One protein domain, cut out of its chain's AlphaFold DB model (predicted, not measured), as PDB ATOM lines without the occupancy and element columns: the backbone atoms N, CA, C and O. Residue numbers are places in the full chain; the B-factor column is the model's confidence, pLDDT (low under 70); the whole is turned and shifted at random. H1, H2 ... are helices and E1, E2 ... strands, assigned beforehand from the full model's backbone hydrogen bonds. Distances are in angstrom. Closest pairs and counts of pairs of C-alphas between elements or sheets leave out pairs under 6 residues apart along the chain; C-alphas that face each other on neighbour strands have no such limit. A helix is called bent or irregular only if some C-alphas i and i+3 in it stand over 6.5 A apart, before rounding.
ATOM      1  N   LEU A 157     -39.111  48.086 -44.748       85.00
ATOM      2  CA  LEU A 157     -39.525  46.691 -44.908       85.00
ATOM      3  C   LEU A 157     -38.656  45.729 -44.088       85.00
ATOM      4  O   LEU A 157     -39.181  44.794 -43.485       85.00
ATOM      5  N   TRP A 158     -37.346  45.980 -44.025       88.25
ATOM      6  CA  TRP A 158     -36.381  45.065 -43.416       88.25
ATOM      7  C   TRP A 158     -35.493  45.770 -42.393       88.25
ATOM      8  O   TRP A 158     -34.980  46.861 -42.638       88.25
ATOM      9  N   LEU A 159     -35.257  45.124 -41.252       88.19
ATOM     10  CA  LEU A 159     -34.335  45.590 -40.218       88.19
ATOM     11  C   LEU A 159     -33.215  44.565 -40.005       88.19
ATOM     12  O   LEU A 159     -33.520  43.392 -39.782       88.19
ATOM     13  N   PRO A 160     -31.935  44.978 -40.053       86.12
ATOM     14  CA  PRO A 160     -30.829  44.088 -39.741       86.12
ATOM     15  C   PRO A 160     -30.770  43.795 -38.235       86.12
ATOM     16  O   PRO A 160     -30.901  44.703 -37.410       86.12
ATOM     17  N   THR A 161     -30.562  42.532 -37.874       87.12
ATOM     18  CA  THR A 161     -30.276  42.091 -36.505       87.12
ATOM     19  C   THR A 161     -28.789  42.301 -36.176       87.12
ATOM     20  O   THR A 161     -27.982  42.518 -37.086       87.12
ATOM     21  N   PRO A 162     -28.385  42.239 -34.891       82.25
ATOM     22  CA  PRO A 162     -26.978  42.364 -34.497       82.25
ATOM     23  C   PRO A 162     -26.035  41.360 -35.181       82.25
ATOM     24  O   PRO A 162     -24.863  41.661 -35.385       82.25
ATOM     25  N   GLU A 163     -26.552  40.191 -35.555       84.38
ATOM     26  CA  GLU A 163     -25.839  39.095 -36.221       84.38
ATOM     27  C   GLU A 163     -25.817  39.233 -37.755       84.38
ATOM     28  O   GLU A 163     -25.330  38.344 -38.453       84.38
ATOM     29  N   GLY A 164     -26.367  40.330 -38.294       85.00
ATOM     30  CA  GLY A 164     -26.411  40.621 -39.727       85.00
ATOM     31  C   GLY A 164     -27.533  39.916 -40.495       85.00
ATOM     32  O   GLY A 164     -27.515  39.932 -41.724       85.00
ATOM     33  N   LEU A 165     -28.504  39.300 -39.811       89.19
ATOM     34  CA  LEU A 165     -29.704  38.710 -40.424       89.19
ATOM     35  C   LEU A 165     -30.774  39.786 -40.652       89.19
ATOM     36  O   LEU A 165     -30.715  40.854 -40.055       89.19
ATOM     37  N   LEU A 166     -31.776  39.523 -41.489       89.12
ATOM     38  CA  LEU A 166     -32.874  40.457 -41.747       89.12
ATOM     39  C   LEU A 166     -34.166  40.016 -41.076       89.12
ATOM     40  O   LEU A 166     -34.594  38.879 -41.232       89.12
ATOM     41  N   ARG A 167     -34.845  40.942 -40.404       88.06
ATOM     42  CA  ARG A 167     -36.188  40.733 -39.857       88.06
ATOM     43  C   ARG A 167     -37.186  41.654 -40.544       88.06
ATOM     44  O   ARG A 167     -36.869  42.813 -40.812       88.06
ATOM     45  N   SER A 168     -38.388  41.152 -40.806       82.50
ATOM     46  CA  SER A 168     -39.479  41.991 -41.306       82.50
ATOM     47  C   SER A 168     -39.893  43.018 -40.246       82.50
ATOM     48  O   SER A 168     -39.990  42.699 -39.060       82.50
ATOM     49  N   THR A 169     -40.181  44.251 -40.663       75.88
ATOM     50  CA  THR A 169     -40.730  45.296 -39.779       75.88
ATOM     51  C   THR A 169     -42.163  45.008 -39.329       75.88
ATOM     52  O   THR A 169     -42.596  45.529 -38.301       75.88
ATOM     53  N   SER A 170     -42.903  44.178 -40.074       65.50
ATOM     54  CA  SER A 170     -44.314  43.861 -39.816       65.50
ATOM     55  C   SER A 170     -44.537  42.669 -38.879       65.50
ATOM     56  O   SER A 170     -45.651  42.487 -38.388       65.50
ATOM     57  N   SER A 171     -43.506  41.867 -38.593       58.19
ATOM     58  CA  SER A 171     -43.609  40.714 -37.694       58.19
ATOM     59  C   SER A 171     -43.412  41.143 -36.237       58.19
ATOM     60  O   SER A 171     -42.289  41.402 -35.800       58.19
ATOM     61  N   SER A 172     -44.496  41.211 -35.461       46.66
ATOM     62  CA  SER A 172     -44.414  41.351 -34.005       46.66
ATOM     63  C   SER A 172     -43.923  40.039 -33.387       46.66
ATOM     64  O   SER A 172     -44.591  39.017 -33.508       46.66
ATOM     65  N   PRO A 185     -25.349  22.066 -36.422       91.06
ATOM     66  CA  PRO A 185     -26.160  21.444 -37.466       91.06
ATOM     67  C   PRO A 185     -25.422  20.279 -38.123       91.06
ATOM     68  O   PRO A 185     -24.196  20.260 -38.184       91.06
ATOM     69  N   SER A 186     -26.160  19.302 -38.641       91.62
ATOM     70  CA  SER A 186     -25.561  18.162 -39.336       91.62
ATOM     71  C   SER A 186     -24.998  18.556 -40.709       91.62
ATOM     72  O   SER A 186     -25.402  19.549 -41.313       91.62
ATOM     73  N   ALA A 187     -24.118  17.725 -41.275       90.25
ATOM     74  CA  ALA A 187     -23.637  17.905 -42.648       90.25
ATOM     75  C   ALA A 187     -24.787  17.941 -43.680       90.25
ATOM     76  O   ALA A 187     -24.706  18.656 -44.680       90.25
ATOM     77  N   ARG A 188     -25.878  17.206 -43.414       89.50
ATOM     78  CA  ARG A 188     -27.106  17.245 -44.215       89.50
ATOM     79  C   ARG A 188     -27.815  18.590 -44.092       89.50
ATOM     80  O   ARG A 188     -28.233  19.119 -45.114       89.50
ATOM     81  N   ASP A 189     -27.885  19.174 -42.899       92.06
ATOM     82  CA  ASP A 189     -28.485  20.500 -42.712       92.06
ATOM     83  C   ASP A 189     -27.761  21.564 -43.544       92.06
ATOM     84  O   ASP A 189     -28.416  22.357 -44.210       92.06
ATOM     85  N   PHE A 190     -26.426  21.528 -43.605       92.12
ATOM     86  CA  PHE A 190     -25.654  22.438 -44.463       92.12
ATOM     87  C   PHE A 190     -25.883  22.201 -45.963       92.12
ATOM     88  O   PHE A 190     -25.925  23.164 -46.731       92.12
ATOM     89  N   LEU A 191     -26.084  20.949 -46.398       88.75
ATOM     90  CA  LEU A 191     -26.448  20.639 -47.788       88.75
ATOM     91  C   LEU A 191     -27.826  21.216 -48.142       88.75
ATOM     92  O   LEU A 191     -27.992  21.852 -49.184       88.75
ATOM     93  N   LEU A 192     -28.810  20.997 -47.267       89.12
ATOM     94  CA  LEU A 192     -30.168  21.506 -47.429       89.12
ATOM     95  C   LEU A 192     -30.191  23.037 -47.369       89.12
ATOM     96  O   LEU A 192     -30.875  23.673 -48.164       89.12
ATOM     97  N   PHE A 193     -29.386  23.643 -46.499       89.75
ATOM     98  CA  PHE A 193     -29.200  25.088 -46.433       89.75
ATOM     99  C   PHE A 193     -28.613  25.651 -47.734       89.75
ATOM    100  O   PHE A 193     -29.184  26.578 -48.300       89.75
ATOM    101  N   ALA A 194     -27.562  25.031 -48.284       85.94
ATOM    102  CA  ALA A 194     -27.003  25.414 -49.584       85.94
ATOM    103  C   ALA A 194     -28.057  25.364 -50.698       85.94
ATOM    104  O   ALA A 194     -28.098  26.237 -51.567       85.94
ATOM    105  N   ALA A 195     -28.945  24.367 -50.651       80.88
ATOM    106  CA  ALA A 195     -30.019  24.242 -51.617       80.88
ATOM    107  C   ALA A 195     -30.933  25.467 -51.614       80.88
ATOM    108  O   ALA A 195     -31.329  25.902 -52.690       80.88
ATOM    109  N   HIS A 196     -31.256  26.063 -50.464       80.06
ATOM    110  CA  HIS A 196     -32.207  27.181 -50.387       80.06
ATOM    111  C   HIS A 196     -31.893  28.310 -51.365       80.06
ATOM    112  O   HIS A 196     -32.827  28.883 -51.901       80.06
ATOM    113  N   HIS A 197     -30.617  28.570 -51.649       75.44
ATOM    114  CA  HIS A 197     -30.188  29.636 -52.556       75.44
ATOM    115  C   HIS A 197     -29.612  29.118 -53.887       75.44
ATOM    116  O   HIS A 197     -29.186  29.896 -54.738       75.44
ATOM    117  N   TYR A 198     -29.625  27.802 -54.100       72.25
ATOM    118  CA  TYR A 198     -29.176  27.166 -55.334       72.25
ATOM    119  C   TYR A 198     -30.193  27.388 -56.469       72.25
ATOM    120  O   TYR A 198     -31.358  27.011 -56.343       72.25
ATOM    121  N   HIS A 199     -29.750  27.990 -57.584       67.50
ATOM    122  CA  HIS A 199     -30.572  28.351 -58.759       67.50
ATOM    123  C   HIS A 199     -31.799  29.232 -58.453       67.50
ATOM    124  O   HIS A 199     -32.799  29.148 -59.156       67.50
ATOM    125  N   VAL A 200     -31.768  30.070 -57.416       71.00
ATOM    126  CA  VAL A 200     -32.897  30.961 -57.090       71.00
ATOM    127  C   VAL A 200     -32.872  32.233 -57.944       71.00
ATOM    128  O   VAL A 200     -31.840  32.892 -58.049       71.00
ATOM    129  N   PHE A 201     -34.018  32.607 -58.524       75.56
ATOM    130  CA  PHE A 201     -34.201  33.882 -59.220       75.56
ATOM    131  C   PHE A 201     -34.635  34.980 -58.245       75.56
ATOM    132  O   PHE A 201     -35.825  35.183 -58.009       75.56
ATOM    133  N   TRP A 202     -33.663  35.719 -57.712       71.62
ATOM    134  CA  TRP A 202     -33.886  36.801 -56.738       71.62
ATOM    135  C   TRP A 202     -34.715  37.980 -57.261       71.62
ATOM    136  O   TRP A 202     -35.225  38.768 -56.475       71.62
ATOM    137  N   GLU A 203     -34.870  38.097 -58.578       73.88
ATOM    138  CA  GLU A 203     -35.646  39.163 -59.222       73.88
ATOM    139  C   GLU A 203     -37.165  38.943 -59.132       73.88
ATOM    140  O   GLU A 203     -37.936  39.858 -59.407       73.88
ATOM    141  N   THR A 204     -37.616  37.734 -58.776       77.25
ATOM    142  CA  THR A 204     -39.047  37.411 -58.691       77.25
ATOM    143  C   THR A 204     -39.570  37.677 -57.281       77.25
ATOM    144  O   THR A 204     -39.118  37.055 -56.318       77.25
ATOM    145  N   GLU A 205     -40.557  38.567 -57.149       88.69
ATOM    146  CA  GLU A 205     -41.261  38.765 -55.879       88.69
ATOM    147  C   GLU A 205     -42.170  37.559 -55.607       88.69
ATOM    148  O   GLU A 205     -42.940  37.135 -56.472       88.69
ATOM    149  N   VAL A 206     -42.097  37.004 -54.400       89.88
ATOM    150  CA  VAL A 206     -42.899  35.860 -53.971       89.88
ATOM    151  C   VAL A 206     -43.651  36.210 -52.697       89.88
ATOM    152  O   VAL A 206     -43.064  36.659 -51.716       89.88
ATOM    153  N   ASN A 207     -44.955  35.953 -52.717       92.94
ATOM    154  CA  ASN A 207     -45.885  36.174 -51.623       92.94
ATOM    155  C   ASN A 207     -46.457  34.833 -51.151       92.94
ATOM    156  O   ASN A 207     -47.042  34.081 -51.935       92.94
ATOM    157  N   ILE A 208     -46.293  34.552 -49.862       92.19
ATOM    158  CA  ILE A 208     -46.716  33.313 -49.214       92.19
ATOM    159  C   ILE A 208     -47.924  33.598 -48.331       92.19
ATOM    160  O   ILE A 208     -47.866  34.453 -47.449       92.19
ATOM    161  N   TYR A 209     -49.005  32.860 -48.562       91.50
ATOM    162  CA  TYR A 209     -50.237  32.943 -47.790       91.50
ATOM    163  C   TYR A 209     -50.417  31.712 -46.904       91.50
ATOM    164  O   TYR A 209     -50.159  30.589 -47.343       91.50
ATOM    165  N   HIS A 210     -50.902  31.935 -45.685       89.38
ATOM    166  CA  HIS A 210     -51.305  30.905 -44.728       89.38
ATOM    167  C   HIS A 210     -52.571  31.372 -43.998       89.38
ATOM    168  O   HIS A 210     -52.680  32.546 -43.636       89.38
ATOM    169  N   GLY A 211     -53.579  30.510 -43.860       86.00
ATOM    170  CA  GLY A 211     -54.874  30.880 -43.278       86.00
ATOM    171  C   GLY A 211     -55.598  32.008 -44.031       86.00
ATOM    172  O   GLY A 211     -56.366  32.764 -43.438       86.00
ATOM    173  N   GLY A 212     -55.319  32.173 -45.330       83.25
ATOM    174  CA  GLY A 212     -55.845  33.270 -46.155       83.25
ATOM    175  C   GLY A 212     -55.221  34.653 -45.901       83.25
ATOM    176  O   GLY A 212     -55.675  35.629 -46.496       83.25
ATOM    177  N   GLN A 213     -54.187  34.753 -45.061       88.44
ATOM    178  CA  GLN A 213     -53.442  35.989 -44.794       88.44
ATOM    179  C   GLN A 213     -52.033  35.917 -45.387       88.44
ATOM    180  O   GLN A 213     -51.491  34.830 -45.572       88.44
ATOM    181  N   LEU A 214     -51.442  37.072 -45.715       87.81
ATOM    182  CA  LEU A 214     -50.059  37.147 -46.192       87.81
ATOM    183  C   LEU A 214     -49.111  36.882 -45.014       87.81
ATOM    184  O   LEU A 214     -48.975  37.732 -44.137       87.81
ATOM    185  N   ALA A 215     -48.471  35.716 -45.011       86.75
ATOM    186  CA  ALA A 215     -47.539  35.293 -43.970       86.75
ATOM    187  C   ALA A 215     -46.112  35.804 -44.229       86.75
ATOM    188  O   ALA A 215     -45.415  36.193 -43.297       86.75
ATOM    189  N   PHE A 216     -45.673  35.841 -45.493       89.75
ATOM    190  CA  PHE A 216     -44.324  36.282 -45.862       89.75
ATOM    191  C   PHE A 216     -44.265  36.851 -47.286       89.75
ATOM    192  O   PHE A 216     -45.008  36.417 -48.167       89.75
ATOM    193  N   SER A 217     -43.356  37.801 -47.520       89.44
ATOM    194  CA  SER A 217     -43.093  38.400 -48.831       89.44
ATOM    195  C   SER A 217     -41.594  38.611 -49.033       89.44
ATOM    196  O   SER A 217     -40.921  39.097 -48.128       89.44
ATOM    197  N   THR A 218     -41.073  38.303 -50.224       88.69
ATOM    198  CA  THR A 218     -39.671  38.593 -50.591       88.69
ATOM    199  C   THR A 218     -39.460  40.024 -51.094       88.69
ATOM    200  O   THR A 218     -38.362  40.379 -51.525       88.69
ATOM    201  N   LYS A 219     -40.494  40.872 -51.057       88.88
ATOM    202  CA  LYS A 219     -40.428  42.240 -51.570       88.88
ATOM    203  C   LYS A 219     -39.308  43.046 -50.907       88.88
ATOM    204  O   LYS A 219     -39.247  43.176 -49.686       88.88
ATOM    205  N   GLY A 220     -38.429  43.619 -51.730       82.69
ATOM    206  CA  GLY A 220     -37.312  44.448 -51.264       82.69
ATOM    207  C   GLY A 220     -36.217  43.687 -50.508       82.69
ATOM    208  O   GLY A 220     -35.334  44.330 -49.944       82.69
ATOM    209  N   LEU A 221     -36.256  42.347 -50.486       85.00
ATOM    210  CA  LEU A 221     -35.214  41.526 -49.874       85.00
ATOM    211  C   LEU A 221     -33.945  41.571 -50.749       85.00
ATOM    212  O   LEU A 221     -34.022  41.252 -51.939       85.00
ATOM    213  N   PRO A 222     -32.772  41.949 -50.209       83.56
ATOM    214  CA  PRO A 222     -31.525  41.889 -50.963       83.56
ATOM    215  C   PRO A 222     -31.198  40.449 -51.383       83.56
ATOM    216  O   PRO A 222     -31.406  39.506 -50.618       83.56
ATOM    217  N   ALA A 223     -30.641  40.279 -52.584       79.38
ATOM    218  CA  ALA A 223     -30.238  38.964 -53.078       79.38
ATOM    219  C   ALA A 223     -29.262  38.282 -52.102       79.38
ATOM    220  O   ALA A 223     -28.350  38.922 -51.574       79.38
ATOM    221  N   SER A 224     -29.467  36.984 -51.870       80.94
ATOM    222  CA  SER A 224     -28.643  36.145 -50.984       80.94
ATOM    223  C   SER A 224     -28.641  36.528 -49.495       80.94
ATOM    224  O   SER A 224     -27.937  35.876 -48.722       80.94
ATOM    225  N   ALA A 225     -29.416  37.533 -49.073       86.56
ATOM    226  CA  ALA A 225     -29.554  37.890 -47.665       86.56
ATOM    227  C   ALA A 225     -30.286  36.795 -46.882       86.56
ATOM    228  O   ALA A 225     -31.208  36.154 -47.392       86.56
ATOM    229  N   LEU A 226     -29.887  36.607 -45.625       89.56
ATOM    230  CA  LEU A 226     -30.537  35.661 -44.728       89.56
ATOM    231  C   LEU A 226     -31.592  36.341 -43.869       89.56
ATOM    232  O   LEU A 226     -31.355  37.398 -43.288       89.56
ATOM    233  N   VAL A 227     -32.749  35.694 -43.766       89.50
ATOM    234  CA  VAL A 227     -33.863  36.142 -42.930       89.50
ATOM    235  C   VAL A 227     -33.783  35.463 -41.568       89.50
ATOM    236  O   VAL A 227     -33.579  34.248 -41.479       89.50
ATOM    237  N   ASP A 228     -33.942  36.270 -40.526       89.44
ATOM    238  CA  ASP A 228     -34.031  35.850 -39.141       89.44
ATOM    239  C   ASP A 228     -35.334  35.076 -38.876       89.44
ATOM    240  O   ASP A 228     -36.413  35.496 -39.292       89.44
ATOM    241  N   VAL A 229     -35.232  33.952 -38.164       88.25
ATOM    242  CA  VAL A 229     -36.356  33.077 -37.810       88.25
ATOM    243  C   VAL A 229     -36.307  32.676 -36.341       88.25
ATOM    244  O   VAL A 229     -35.239  32.373 -35.796       88.25
ATOM    245  N   ASP A 230     -37.480  32.625 -35.711       83.19
ATOM    246  CA  ASP A 230     -37.639  32.224 -34.308       83.19
ATOM    247  C   ASP A 230     -38.255  30.824 -34.161       83.19
ATOM    248  O   ASP A 230     -38.117  30.193 -33.109       83.19
ATOM    249  N   SER A 231     -38.878  30.311 -35.227       86.06
ATOM    250  CA  SER A 231     -39.514  28.995 -35.278       86.06
ATOM    251  C   SER A 231     -39.273  28.271 -36.612       86.06
ATOM    252  O   SER A 231     -38.911  28.880 -37.620       86.06
ATOM    253  N   GLU A 232     -39.493  26.950 -36.632       86.31
ATOM    254  CA  GLU A 232     -39.507  26.174 -37.884       86.31
ATOM    255  C   GLU A 232     -40.663  26.590 -38.809       86.31
ATOM    256  O   GLU A 232     -40.558  26.442 -40.025       86.31
ATOM    257  N   GLU A 233     -41.746  27.140 -38.252       86.75
ATOM    258  CA  GLU A 233     -42.883  27.657 -39.018       86.75
ATOM    259  C   GLU A 233     -42.497  28.921 -39.799       86.75
ATOM    260  O   GLU A 233     -42.752  29.007 -40.999       86.75
ATOM    261  N   ASP A 234     -41.764  29.847 -39.176       87.06
ATOM    262  CA  ASP A 234     -41.233  31.024 -39.876       87.06
ATOM    263  C   ASP A 234     -40.256  30.615 -40.989       87.06
ATOM    264  O   ASP A 234     -40.291  31.136 -42.108       87.06
ATOM    265  N   ALA A 235     -39.406  29.622 -40.701       89.25
ATOM    266  CA  ALA A 235     -38.489  29.056 -41.683       89.25
ATOM    267  C   ALA A 235     -39.225  28.388 -42.854       89.25
ATOM    268  O   ALA A 235     -38.728  28.425 -43.983       89.25
ATOM    269  N   LEU A 236     -40.413  27.818 -42.626       90.88
ATOM    270  CA  LEU A 236     -41.239  27.220 -43.672       90.88
ATOM    271  C   LEU A 236     -41.697  28.266 -44.690       90.88
ATOM    272  O   LEU A 236     -41.619  28.009 -45.894       90.88
ATOM    273  N   TYR A 237     -42.109  29.452 -44.233       90.75
ATOM    274  CA  TYR A 237     -42.522  30.542 -45.119       90.75
ATOM    275  C   TYR A 237     -41.382  30.992 -46.043       90.75
ATOM    276  O   TYR A 237     -41.567  31.099 -47.259       90.75
ATOM    277  N   ILE A 238     -40.180  31.172 -45.490       90.00
ATOM    278  CA  ILE A 238     -38.981  31.561 -46.253       90.00
ATOM    279  C   ILE A 238     -38.578  30.458 -47.237       90.00
ATOM    280  O   ILE A 238     -38.325  30.716 -48.415       90.00
ATOM    281  N   THR A 239     -38.572  29.210 -46.771       89.75
ATOM    282  CA  THR A 239     -38.244  28.037 -47.589       89.75
ATOM    283  C   THR A 239     -39.174  27.926 -48.791       89.75
ATOM    284  O   THR A 239     -38.712  27.764 -49.921       89.75
ATOM    285  N   ALA A 240     -40.483  28.050 -48.567       90.12
ATOM    286  CA  ALA A 240     -41.478  28.000 -49.627       90.12
ATOM    287  C   ALA A 240     -41.269  29.123 -50.651       90.12
ATOM    288  O   ALA A 240     -41.302  28.862 -51.855       90.12
ATOM    289  N   ALA A 241     -40.971  30.341 -50.188       89.25
ATOM    290  CA  ALA A 241     -40.667  31.463 -51.070       89.25
ATOM    291  C   ALA A 241     -39.444  31.193 -51.957       89.25
ATOM    292  O   ALA A 241     -39.505  31.378 -53.175       89.25
ATOM    293  N   HIS A 242     -38.364  30.666 -51.376       87.38
ATOM    294  CA  HIS A 242     -37.170  30.284 -52.128       87.38
ATOM    295  C   HIS A 242     -37.445  29.159 -53.137       87.38
ATOM    296  O   HIS A 242     -36.949  29.218 -54.261       87.38
ATOM    297  N   MET A 243     -38.264  28.158 -52.789       86.62
ATOM    298  CA  MET A 243     -38.620  27.077 -53.719       86.62
ATOM    299  C   MET A 243     -39.460  27.571 -54.905       86.62
ATOM    300  O   MET A 243     -39.232  27.140 -56.036       86.62
ATOM    301  N   VAL A 244     -40.385  28.511 -54.685       85.81
ATOM    302  CA  VAL A 244     -41.164  29.146 -55.765       85.81
ATOM    303  C   VAL A 244     -40.270  29.959 -56.701       85.81
ATOM    304  O   VAL A 244     -40.489  29.963 -57.911       85.81
ATOM    305  N   ALA A 245     -39.234  30.607 -56.171       79.44
ATOM    306  CA  ALA A 245     -38.314  31.430 -56.950       79.44
ATOM    307  C   ALA A 245     -37.303  30.624 -57.803       79.44
ATOM    308  O   ALA A 245     -36.568  31.212 -58.595       79.44
ATOM    309  N   ARG A 246     -37.253  29.288 -57.716       74.75
ATOM    310  CA  ARG A 246     -36.366  28.433 -58.542       74.75
ATOM    311  C   ARG A 246     -36.916  28.148 -59.940       74.75
ATOM    312  O   ARG A 246     -38.117  28.249 -60.130       74.75
ATOM    313  N   PRO A 247     -36.119  27.721 -60.939       66.88
ATOM    314  CA  PRO A 247     -36.627  27.235 -62.221       66.88
ATOM    315  C   PRO A 247     -37.690  26.143 -62.077       66.88
ATOM    316  O   PRO A 247     -37.588  25.273 -61.213       66.88
ATOM    317  N   HIS A 248     -38.665  26.129 -62.991       65.50
ATOM    318  CA  HIS A 248     -39.750  25.140 -62.989       65.50
ATOM    319  C   HIS A 248     -39.229  23.688 -63.036       65.50
ATOM    320  O   HIS A 248     -39.820  22.796 -62.434       65.50
ATOM    321  N   SER A 249     -38.090  23.444 -63.688       58.38
ATOM    322  CA  SER A 249     -37.456  22.123 -63.760       58.38
ATOM    323  C   SER A 249     -36.749  21.676 -62.471       58.38
ATOM    324  O   SER A 249     -36.233  20.564 -62.435       58.38
ATOM    325  N   GLN A 250     -36.674  22.528 -61.441       62.91
ATOM    326  CA  GLN A 250     -35.885  22.306 -60.218       62.91
ATOM    327  C   GLN A 250     -36.713  22.400 -58.922       62.91
ATOM    328  O   GLN A 250     -36.207  22.070 -57.847       62.91
ATOM    329  N   SER A 251     -37.974  22.839 -58.994       71.38
ATOM    330  CA  SER A 251     -38.905  22.780 -57.866       71.38
ATOM    331  C   SER A 251     -40.338  22.538 -58.328       71.38
ATOM    332  O   SER A 251     -40.871  23.272 -59.162       71.38
ATOM    333  N   ILE A 252     -40.975  21.534 -57.722       77.88
ATOM    334  CA  ILE A 252     -42.403  21.251 -57.905       77.88
ATOM    335  C   ILE A 252     -43.245  22.359 -57.258       77.88
ATOM    336  O   ILE A 252     -44.303  22.708 -57.763       77.88
ATOM    337  N   ILE A 253     -42.756  22.999 -56.193       83.88
ATOM    338  CA  ILE A 253     -43.496  24.052 -55.482       83.88
ATOM    339  C   ILE A 253     -43.764  25.263 -56.386       83.88
ATOM    340  O   ILE A 253     -44.833  25.868 -56.302       83.88
ATOM    341  N   ARG A 254     -42.859  25.577 -57.326       81.25
ATOM    342  CA  ARG A 254     -43.103  26.638 -58.313       81.25
ATOM    343  C   ARG A 254     -44.334  26.368 -59.177       81.25
ATOM    344  O   ARG A 254     -45.063  27.315 -59.461       81.25
ATOM    345  N   SER A 255     -44.597  25.122 -59.578       80.12
ATOM    346  CA  SER A 255     -45.768  24.815 -60.417       80.12
ATOM    347  C   SER A 255     -47.096  24.952 -59.671       80.12
ATOM    348  O   SER A 255     -48.140  25.073 -60.307       80.12
ATOM    349  N   LEU A 256     -47.055  24.967 -58.337       85.75
ATOM    350  CA  LEU A 256     -48.213  25.183 -57.470       85.75
ATOM    351  C   LEU A 256     -48.475  26.673 -57.195       85.75
ATOM    352  O   LEU A 256     -49.538  27.028 -56.685       85.75
ATOM    353  N   SER A 257     -47.530  27.554 -57.540       86.88
ATOM    354  CA  SER A 257     -47.694  29.002 -57.398       86.88
ATOM    355  C   SER A 257     -48.505  29.604 -58.551       86.88
ATOM    356  O   SER A 257     -48.423  29.164 -59.698       86.88
ATOM    357  N   LYS A 258     -49.286  30.645 -58.255       87.75
ATOM    358  CA  LYS A 258     -49.980  31.465 -59.252       87.75
ATOM    359  C   LYS A 258     -49.150  32.710 -59.538       87.75
ATOM    360  O   LYS A 258     -48.866  33.469 -58.619       87.75
ATOM    361  N   SER A 259     -48.781  32.928 -60.794       82.38
ATOM    362  CA  SER A 259     -48.060  34.132 -61.213       82.38
ATOM    363  C   SER A 259     -49.048  35.212 -61.652       82.38
ATOM    364  O   SER A 259     -49.906  34.956 -62.496       82.38
ATOM    365  N   ASP A 260     -48.919  36.402 -61.069       82.25
ATOM    366  CA  ASP A 260     -49.602  37.629 -61.475       82.25
ATOM    367  C   ASP A 260     -48.545  38.640 -61.951       82.25
ATOM    368  O   ASP A 260     -47.968  39.418 -61.186       82.25
ATOM    369  N   GLY A 261     -48.175  38.536 -63.230       78.75
ATOM    370  CA  GLY A 261     -47.076  39.311 -63.805       78.75
ATOM    371  C   GLY A 261     -45.712  38.918 -63.221       78.75
ATOM    372  O   GLY A 261     -45.260  37.791 -63.401       78.75
ATOM    373  N   GLN A 262     -45.035  39.861 -62.555       76.38
ATOM    374  CA  GLN A 262     -43.722  39.634 -61.922       76.38
ATOM    375  C   GLN A 262     -43.812  39.091 -60.488       76.38
ATOM    376  O   GLN A 262     -42.785  38.747 -59.903       76.38
ATOM    377  N   VAL A 263     -45.020  38.989 -59.929       86.00
ATOM    378  CA  VAL A 263     -45.251  38.524 -58.560       86.00
ATOM    379  C   VAL A 263     -45.804  37.100 -58.590       86.00
ATOM    380  O   VAL A 263     -46.701  36.782 -59.369       86.00
ATOM    381  N   SER A 264     -45.269  36.219 -57.750       89.31
ATOM    382  CA  SER A 264     -45.759  34.848 -57.583       89.31
ATOM    383  C   SER A 264     -46.443  34.685 -56.231       89.31
ATOM    384  O   SER A 264     -45.923  35.108 -55.205       89.31
ATOM    385  N   HIS A 265     -47.605  34.043 -56.217       91.56
ATOM    386  CA  HIS A 265     -48.415  33.821 -55.025       91.56
ATOM    387  C   HIS A 265     -48.541  32.325 -54.737       91.56
ATOM    388  O   HIS A 265     -48.987  31.559 -55.595       91.56
ATOM    389  N   LEU A 266     -48.194  31.906 -53.521       91.62
ATOM    390  CA  LEU A 266     -48.341  30.527 -53.057       91.62
ATOM    391  C   LEU A 266     -49.235  30.486 -51.816       91.62
ATOM    392  O   LEU A 266     -49.015  31.253 -50.883       91.62
ATOM    393  N   ASN A 267     -50.214  29.582 -51.785       90.56
ATOM    394  CA  ASN A 267     -50.993  29.300 -50.579       90.56
ATOM    395  C   ASN A 267     -50.523  27.981 -49.953       90.56
ATOM    396  O   ASN A 267     -50.740  26.914 -50.535       90.56
ATOM    397  N   LEU A 268     -49.906  28.053 -48.773       88.50
ATOM    398  CA  LEU A 268     -49.365  26.886 -48.077       88.50
ATOM    399  C   LEU A 268     -50.438  25.914 -47.583       88.50
ATOM    400  O   LEU A 268     -50.169  24.720 -47.530       88.50
ATOM    401  N   ASP A 269     -51.661  26.383 -47.318       88.00
ATOM    402  CA  ASP A 269     -52.762  25.533 -46.828       88.00
ATOM    403  C   ASP A 269     -53.167  24.448 -47.836       88.00
ATOM    404  O   ASP A 269     -53.842  23.477 -47.501       88.00
ATOM    405  N   THR A 270     -52.785  24.638 -49.100       85.50
ATOM    406  CA  THR A 270     -53.147  23.760 -50.217       85.50
ATOM    407  C   THR A 270     -52.054  22.755 -50.582       85.50
ATOM    408  O   THR A 270     -52.239  21.971 -51.511       85.50
ATOM    409  N   ILE A 271     -50.920  22.778 -49.875       86.00
ATOM    410  CA  ILE A 271     -49.710  22.032 -50.228       86.00
ATOM    411  C   ILE A 271     -49.435  20.968 -49.171       86.00
ATOM    412  O   ILE A 271     -49.470  21.236 -47.972       86.00
ATOM    413  N   ASP A 272     -49.111  19.760 -49.624       86.00
ATOM    414  CA  ASP A 272     -48.579  18.723 -48.749       86.00
ATOM    415  C   ASP A 272     -47.136  19.073 -48.355       86.00
ATOM    416  O   ASP A 272     -46.231  19.063 -49.186       86.00
ATOM    417  N   LEU A 273     -46.910  19.406 -47.084       87.00
ATOM    418  CA  LEU A 273     -45.599  19.832 -46.578       87.00
ATOM    419  C   LEU A 273     -44.558  18.702 -46.558       87.00
ATOM    420  O   LEU A 273     -43.354  18.982 -46.499       87.00
ATOM    421  N   ASP A 274     -45.011  17.448 -46.605       86.12
ATOM    422  CA  ASP A 274     -44.160  16.260 -46.583       86.12
ATOM    423  C   ASP A 274     -43.809  15.772 -48.004       86.12
ATOM    424  O   ASP A 274     -42.959  14.892 -48.173       86.12
ATOM    425  N   MET A 275     -44.371  16.400 -49.048       82.69
ATOM    426  CA  MET A 275     -43.985  16.132 -50.433       82.69
ATOM    427  C   MET A 275     -42.552  16.605 -50.726       82.69
ATOM    428  O   MET A 275     -42.077  17.599 -50.173       82.69
ATOM    429  N   SER A 276     -41.869  15.929 -51.656       79.94
ATOM    430  CA  SER A 276     -40.541  16.348 -52.126       79.94
ATOM    431  C   SER A 276     -40.617  17.739 -52.765       79.94
ATOM    432  O   SER A 276     -41.242  17.929 -53.810       79.94
ATOM    433  N   ALA A 277     -39.992  18.720 -52.118       75.00
ATOM    434  CA  ALA A 277     -40.048  20.125 -52.509       75.00
ATOM    435  C   ALA A 277     -38.993  20.465 -53.563       75.00
ATOM    436  O   ALA A 277     -39.219  21.276 -54.473       75.00
ATOM    437  N   CYS A 278     -37.829  19.831 -53.429       70.81
ATOM    438  CA  CYS A 278     -36.744  19.942 -54.380       70.81
ATOM    439  C   CYS A 278     -35.849  18.706 -54.374       70.81
ATOM    440  O   CYS A 278     -35.737  17.991 -53.374       70.81
ATOM    441  N   SER A 279     -35.164  18.515 -55.497       64.69
ATOM    442  CA  SER A 279     -34.025  17.623 -55.606       64.69
ATOM    443  C   SER A 279     -32.744  18.461 -55.647       64.69
ATOM    444  O   SER A 279     -32.653  19.457 -56.369       64.69
ATOM    445  N   ILE A 280     -31.773  18.110 -54.812       61.56
ATOM    446  CA  ILE A 280     -30.447  18.719 -54.816       61.56
ATOM    447  C   ILE A 280     -29.579  17.880 -55.735       61.56
ATOM    448  O   ILE A 280     -29.195  16.749 -55.415       61.56
ATOM    449  N   ASP A 281     -29.270  18.478 -56.877       58.16
ATOM    450  CA  ASP A 281     -28.568  17.809 -57.950       58.16
ATOM    451  C   ASP A 281     -27.157  18.368 -58.030       58.16
ATOM    452  O   ASP A 281     -26.917  19.498 -58.458       58.16
ATOM    453  N   PHE A 282     -26.195  17.514 -57.701       52.03
ATOM    454  CA  PHE A 282     -24.789  17.730 -58.019       52.03
ATOM    455  C   PHE A 282     -24.506  17.743 -59.528       52.03
ATOM    456  O   PHE A 282     -23.433  18.162 -59.961       52.03
ATOM    457  N   HIS A 283     -25.473  17.289 -60.333       48.97
ATOM    458  CA  HIS A 283     -25.478  17.415 -61.782       48.97
ATOM    459  C   HIS A 283     -26.923  17.384 -62.300       48.97
ATOM    460  O   HIS A 283     -27.632  16.413 -62.056       48.97
ATOM    461  N   SER A 284     -27.318  18.369 -63.112       41.66
ATOM    462  CA  SER A 284     -28.663  18.544 -63.710       41.66
ATOM    463  C   SER A 284     -29.244  17.348 -64.485       41.66
ATOM    464  O   SER A 284     -30.420  17.338 -64.831       41.66
ATOM    465  N   TYR A 285     -28.427  16.337 -64.781       46.38
ATOM    466  CA  TYR A 285     -28.812  15.138 -65.523       46.38
ATOM    467  C   TYR A 285     -28.690  13.868 -64.668       46.38
ATOM    468  O   TYR A 285     -28.624  12.768 -65.220       46.38
ATOM    469  N   SER A 286     -28.492  13.994 -63.353       48.31
ATOM    470  CA  SER A 286     -28.578  12.852 -62.442       48.31
ATOM    471  C   SER A 286     -30.000  12.283 -62.519       48.31
ATOM    472  O   SER A 286     -30.936  13.071 -62.625       48.31
ATOM    473  N   PRO A 287     -30.201  10.963 -62.512       51.12
ATOM    474  CA  PRO A 287     -31.533  10.402 -62.326       51.12
ATOM    475  C   PRO A 287     -31.985  10.582 -60.887       51.12
ATOM    476  O   PRO A 287     -31.166  10.789 -59.989       51.12
ATOM    477  N   ASP A 288     -33.297  10.504 -60.696       58.47
ATOM    478  CA  ASP A 288     -33.940  10.946 -59.463       58.47
ATOM    479  C   ASP A 288     -33.517  10.151 -58.225       58.47
ATOM    480  O   ASP A 288     -33.412  10.723 -57.146       58.47
ATOM    481  N   GLU A 289     -33.146   8.880 -58.389       58.91
ATOM    482  CA  GLU A 289     -32.616   8.031 -57.312       58.91
ATOM    483  C   GLU A 289     -31.259   8.493 -56.750       58.91
ATOM    484  O   GLU A 289     -30.920   8.182 -55.612       58.91
ATOM    485  N   ASN A 290     -30.488   9.256 -57.532       54.75
ATOM    486  CA  ASN A 290     -29.151   9.741 -57.179       54.75
ATOM    487  C   ASN A 290     -29.156  11.224 -56.767       54.75
ATOM    488  O   ASN A 290     -28.099  11.856 -56.672       54.75
ATOM    489  N   LYS A 291     -30.342  11.804 -56.568       67.75
ATOM    490  CA  LYS A 291     -30.524  13.178 -56.097       67.75
ATOM    491  C   LYS A 291     -30.891  13.160 -54.625       67.75
ATOM    492  O   LYS A 291     -31.618  12.281 -54.168       67.75
ATOM    493  N   VAL A 292     -30.438  14.158 -53.872       70.75
ATOM    494  CA  VAL A 292     -30.934  14.325 -52.505       70.75
ATOM    495  C   VAL A 292     -32.284  15.015 -52.576       70.75
ATOM    496  O   VAL A 292     -32.366  16.200 -52.881       70.75
ATOM    497  N   THR A 293     -33.347  14.268 -52.311       78.38
ATOM    498  CA  THR A 293     -34.685  14.825 -52.132       78.38
ATOM    499  C   THR A 293     -34.859  15.320 -50.703       78.38
ATOM    500  O   THR A 293     -34.366  14.688 -49.763       78.38
ATOM    501  N   ALA A 294     -35.578  16.428 -50.552       84.75
ATOM    502  CA  ALA A 294     -35.981  16.956 -49.256       84.75
ATOM    503  C   ALA A 294     -37.410  17.497 -49.324       84.75
ATOM    504  O   ALA A 294     -37.812  18.082 -50.339       84.75
ATOM    505  N   SER A 295     -38.177  17.294 -48.252       89.69
ATOM    506  CA  SER A 295     -39.506  17.894 -48.116       89.69
ATOM    507  C   SER A 295     -39.413  19.371 -47.733       89.69
ATOM    508  O   SER A 295     -38.360  19.845 -47.296       89.69
ATOM    509  N   LEU A 296     -40.516  20.115 -47.877       88.50
ATOM    510  CA  LEU A 296     -40.569  21.518 -47.446       88.50
ATOM    511  C   LEU A 296     -40.276  21.640 -45.945       88.50
ATOM    512  O   LEU A 296     -39.530  22.528 -45.538       88.50
ATOM    513  N   ARG A 297     -40.808  20.717 -45.134       90.00
ATOM    514  CA  ARG A 297     -40.566  20.681 -43.686       90.00
ATOM    515  C   ARG A 297     -39.105  20.376 -43.350       90.00
ATOM    516  O   ARG A 297     -38.542  21.003 -42.459       90.00
ATOM    517  N   GLU A 298     -38.478  19.446 -44.067       90.31
ATOM    518  CA  GLU A 298     -37.071  19.101 -43.841       90.31
ATOM    519  C   GLU A 298     -36.137  20.274 -44.172       90.31
ATOM    520  O   GLU A 298     -35.227  20.588 -43.403       90.31
ATOM    521  N   LEU A 299     -36.399  20.955 -45.292       89.62
ATOM    522  CA  LEU A 299     -35.690  22.168 -45.691       89.62
ATOM    523  C   LEU A 299     -35.860  23.284 -44.649       89.62
ATOM    524  O   LEU A 299     -34.860  23.849 -44.209       89.62
ATOM    525  N   ALA A 300     -37.090  23.536 -44.195       90.44
ATOM    526  CA  ALA A 300     -37.384  24.544 -43.179       90.44
ATOM    527  C   ALA A 300     -36.657  24.268 -41.857       90.44
ATOM    528  O   ALA A 300     -36.032  25.161 -41.286       90.44
ATOM    529  N   ALA A 301     -36.665  23.014 -41.402       91.19
ATOM    530  CA  ALA A 301     -35.979  22.615 -40.180       91.19
ATOM    531  C   ALA A 301     -34.450  22.767 -40.304       91.19
ATOM    532  O   ALA A 301     -33.788  23.208 -39.361       91.19
ATOM    533  N   ALA A 302     -33.875  22.451 -41.470       91.38
ATOM    534  CA  ALA A 302     -32.456  22.677 -41.744       91.38
ATOM    535  C   ALA A 302     -32.104  24.172 -41.779       91.38
ATOM    536  O   ALA A 302     -31.115  24.576 -41.167       91.38
ATOM    537  N   TYR A 303     -32.927  25.001 -42.434       92.25
ATOM    538  CA  TYR A 303     -32.757  26.456 -42.455       92.25
ATOM    539  C   TYR A 303     -32.798  27.031 -41.038       92.25
ATOM    540  O   TYR A 303     -31.873  27.735 -40.637       92.25
ATOM    541  N   PHE A 304     -33.805  26.653 -40.245       92.06
ATOM    542  CA  PHE A 304     -33.920  27.048 -38.844       92.06
ATOM    543  C   PHE A 304     -32.663  26.678 -38.045       92.06
ATOM    544  O   PHE A 304     -32.050  27.555 -37.439       92.06
ATOM    545  N   ARG A 305     -32.216  25.413 -38.087       91.88
ATOM    546  CA  ARG A 305     -31.023  24.959 -37.348       91.88
ATOM    547  C   ARG A 305     -29.757  25.723 -37.738       91.88
ATOM    548  O   ARG A 305     -28.994  26.114 -36.855       91.88
ATOM    549  N   VAL A 306     -29.529  25.953 -39.034       91.62
ATOM    550  CA  VAL A 306     -28.347  26.691 -39.506       91.62
ATOM    551  C   VAL A 306     -28.420  28.170 -39.121       91.62
ATOM    552  O   VAL A 306     -27.414  28.722 -38.683       91.62
ATOM    553  N   VAL A 307     -29.594  28.805 -39.180       90.69
ATOM    554  CA  VAL A 307     -29.772  30.193 -38.721       90.69
ATOM    555  C   VAL A 307     -29.542  30.321 -37.213       90.69
ATOM    556  O   VAL A 307     -28.817  31.219 -36.789       90.69
ATOM    557  N   GLN A 308     -30.067  29.401 -36.396       89.56
ATOM    558  CA  GLN A 308     -29.773  29.382 -34.958       89.56
ATOM    559  C   GLN A 308     -28.275  29.186 -34.684       89.56
ATOM    560  O   GLN A 308     -27.720  29.822 -33.792       89.56
ATOM    561  N   TYR A 309     -27.595  28.353 -35.475       89.38
ATOM    562  CA  TYR A 309     -26.145  28.192 -35.389       89.38
ATOM    563  C   TYR A 309     -25.388  29.483 -35.731       89.38
ATOM    564  O   TYR A 309     -24.466  29.850 -35.001       89.38
ATOM    565  N   ILE A 310     -25.790  30.213 -36.777       88.50
ATOM    566  CA  ILE A 310     -25.186  31.504 -37.153       88.50
ATOM    567  C   ILE A 310     -25.351  32.528 -36.023       88.50
ATOM    568  O   ILE A 310     -24.376  33.185 -35.658       88.50
ATOM    569  N   LYS A 311     -26.540  32.594 -35.403       86.56
ATOM    570  CA  LYS A 311     -26.807  33.478 -34.255       86.56
ATOM    571  C   LYS A 311     -25.845  33.253 -33.087       86.56
ATOM    572  O   LYS A 311     -25.458  34.198 -32.411       86.56
ATOM    573  N   VAL A 312     -25.469  31.998 -32.845       80.81
ATOM    574  CA  VAL A 312     -24.551  31.616 -31.761       80.81
ATOM    575  C   VAL A 312     -23.083  31.806 -32.155       80.81
ATOM    576  O   VAL A 312     -22.257  32.089 -31.291       80.81
ATOM    577  N   SER A 313     -22.756  31.638 -33.438       71.19
ATOM    578  CA  SER A 313     -21.373  31.652 -33.940       71.19
ATOM    579  C   SER A 313     -20.777  33.058 -34.012       71.19
ATOM    580  O   SER A 313     -19.578  33.189 -33.811       71.19
ATOM    581  N   GLY A 314     -21.626  34.065 -34.255       63.44
ATOM    582  CA  GLY A 314     -21.369  35.504 -34.147       63.44
ATOM    583  C   GLY A 314     -20.144  36.062 -34.885       63.44
ATOM    584  O   GLY A 314     -19.032  35.885 -34.417       63.44
ATOM    585  N   GLU A 315     -20.356  36.919 -35.894       59.03
ATOM    586  CA  GLU A 315     -19.638  38.206 -35.963       59.03
ATOM    587  C   GLU A 315     -20.554  39.351 -36.475       59.03
ATOM    588  O   GLU A 315     -21.465  39.094 -37.259       59.03
ATOM    589  N   PRO A 316     -20.368  40.603 -35.991       65.94
ATOM    590  CA  PRO A 316     -21.399  41.652 -35.880       65.94
ATOM    591  C   PRO A 316     -21.011  42.928 -36.682       65.94
ATOM    592  O   PRO A 316     -20.318  42.844 -37.690       65.94
ATOM    593  N   THR A 317     -21.266  44.166 -36.225       59.47
ATOM    594  CA  THR A 317     -22.457  44.997 -36.539       59.47
ATOM    595  C   THR A 317     -22.099  45.947 -37.701       59.47
ATOM    596  O   THR A 317     -20.929  46.284 -37.854       59.47
ATOM    597  N   ASP A 318     -23.092  46.375 -38.493       65.31
ATOM    598  CA  ASP A 318     -23.000  47.084 -39.798       65.31
ATOM    599  C   ASP A 318     -22.649  46.221 -41.030       65.31
ATOM    600  O   ASP A 318     -22.352  46.737 -42.115       65.31
ATOM    601  N   SER A 319     -22.773  44.900 -40.909       81.50
ATOM    602  CA  SER A 319     -22.668  43.964 -42.029       81.50
ATOM    603  C   SER A 319     -23.934  43.112 -42.187       81.50
ATOM    604  O   SER A 319     -24.672  42.868 -41.236       81.50
ATOM    605  N   LEU A 320     -24.215  42.712 -43.422       86.62
ATOM    606  CA  LEU A 320     -25.297  41.831 -43.829       86.62
ATOM    607  C   LEU A 320     -24.719  40.437 -44.087       86.62
ATOM    608  O   LEU A 320     -23.805  40.282 -44.906       86.62
ATOM    609  N   ALA A 321     -25.271  39.433 -43.409       88.56
ATOM    610  CA  ALA A 321     -24.946  38.037 -43.638       88.56
ATOM    611  C   ALA A 321     -25.566  37.583 -44.965       88.56
ATOM    612  O   ALA A 321     -26.789  37.580 -45.142       88.56
ATOM    613  N   GLN A 322     -24.709  37.188 -45.899       88.31
ATOM    614  CA  GLN A 322     -25.099  36.579 -47.161       88.31
ATOM    615  C   GLN A 322     -24.746  35.102 -47.142       88.31
ATOM    616  O   GLN A 322     -23.681  34.708 -46.662       88.31
ATOM    617  N   ILE A 323     -25.630  34.265 -47.674       86.44
ATOM    618  CA  ILE A 323     -25.320  32.847 -47.816       86.44
ATOM    619  C   ILE A 323     -24.148  32.636 -48.781       86.44
ATOM    620  O   ILE A 323     -24.081  33.220 -49.860       86.44
ATOM    621  N   SER A 324     -23.253  31.718 -48.433       87.88
ATOM    622  CA  SER A 324     -22.246  31.217 -49.359       87.88
ATOM    623  C   SER A 324     -22.607  29.792 -49.763       87.88
ATOM    624  O   SER A 324     -22.322  28.830 -49.042       87.88
TER     625      SER A 324
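This is residues 157 to 172 and 185 to 324 of the 647 residues of an uncharacterized protein of Steccherinum ochraceum (UniProt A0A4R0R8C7). Helix H2 makes the core: a strongly twisted sheet, E4 E3 E6 E5, covers one side of it, and the crossed helices H4 and H1 pack on it away from that sheet. At one end of the longest axis the small hairpin of E7 and E8 packs on H1 and on the first residues of H4, and at the other end lie the hairpin of E1 and E2 and the single strand E9. The printed part has 156 residues, with four named helices and nine named strands in the order E1 E2 H1 E3 E4 H2 H3 E5 E6 E7 E8 H4 E9. The class is mixed, helices and strands; the four-stranded sheet is mixed, and the two-stranded sheets E1 E2 and E7 E8 are antiparallel. The whole is compact, with a radius of gyration of the C-alphas of 15.0 A and spans of 44 by 36 by 25 A.

The largest sheet holds E4, residues 213 to 217, E3, residues 205 to 210, E6, residues 263 to 267, and E5, residues 258 to 260, in that order. E3 is 16.9 A long, from C-alpha 205 at (-41.261, 38.765, -55.879), and E6 is 13.5 A long. H2, residues 232 to 244, is 18.2 A long, and H3 is residues 252 to 256. H1, residues 187 to 197, is 16.7 A long; it is neither bent nor irregular, but only just: C-alphas 194 and 197 are 6.1 A apart. H4, residues 296 to 313, is 25.6 A long. The other strands are E1, residues 158 to 160, E2, residues 166 to 168, E7, residues 276 to 280, E8, residues 292 to 295, and E9, residues 319 to 323. E1 begins with C-alpha 158 at (-36.381, 45.065, -43.416), and E9 ends with C-alpha 323 at (-25.320, 32.847, -47.816).

In the largest sheet E3 and E6 are parallel, with N 207 and O 264 within hydrogen-bond range at 2.8 A. The hairpins E3 and E4, with N 208 and O 216 at 2.8 A, and E5 and E6, with N 258 and O 265 at 2.8 A, are antiparallel. The sheet is only just strongly twisted, with C-alphas up to 4.3 A off its best plane. H2 is on one face, two layers, at a height over the sheet of 8.7 A. E4, H2 H3, E5 form a split strand-helix-strand unit, two strands that run the same way with E3 and E6 between them; its crossover is right-handed. H3 only grazes the sheet. H2, the hub, touches H4, with the C-alphas of Leu 236 and Ala 300 closest at 4.7 A, at a steep tilt of 65 degrees, opposite ways. Its residues 239 to 243 touch H1, with the C-alphas of His 196 and His 242 closest at 6.1 A. It touches H3 too, with the C-alphas of Val 244 and Arg 254 closest at 4.1 A. H1 and H4 touch, about perpendicular at 77 degrees, with the C-alphas of Asp 189 and Ala 302 closest at 4.6 A. In the hairpin E7 and E8, N 277 and O 294 are 2.9 A apart; the closest C-alphas of E7 and H4, Ala 277 and Leu 296, are 5.3 A apart. In the hairpin E1 and E2, N 159 and O 167 are 2.9 A apart. E9 pairs with no named strand; its C-alpha 320 is 7.2 A from that of Pro 160, the closest of E1. Every O i to N i+4 pair is within hydrogen-bond range in H2 and H4, against 6 of 7 in H1 and 0 of 1 in H3, where 2 of 2 O i to N i+3 pairs are.

The two C-alphas farthest apart, those of Pro 287 and Thr 317, are 44.1 A apart. Residues 173 to 184 are not printed, and C-alphas 172 and 185 across this cut are 27.2 A apart. The links E4 to H2, residues 218 to 231, and E7 to E8 are long. The mean pLDDT of the printed part is 81.1; residues 170 to 172, 199, 247 to 250, 279 to 291 and 314 to 318 are under 70.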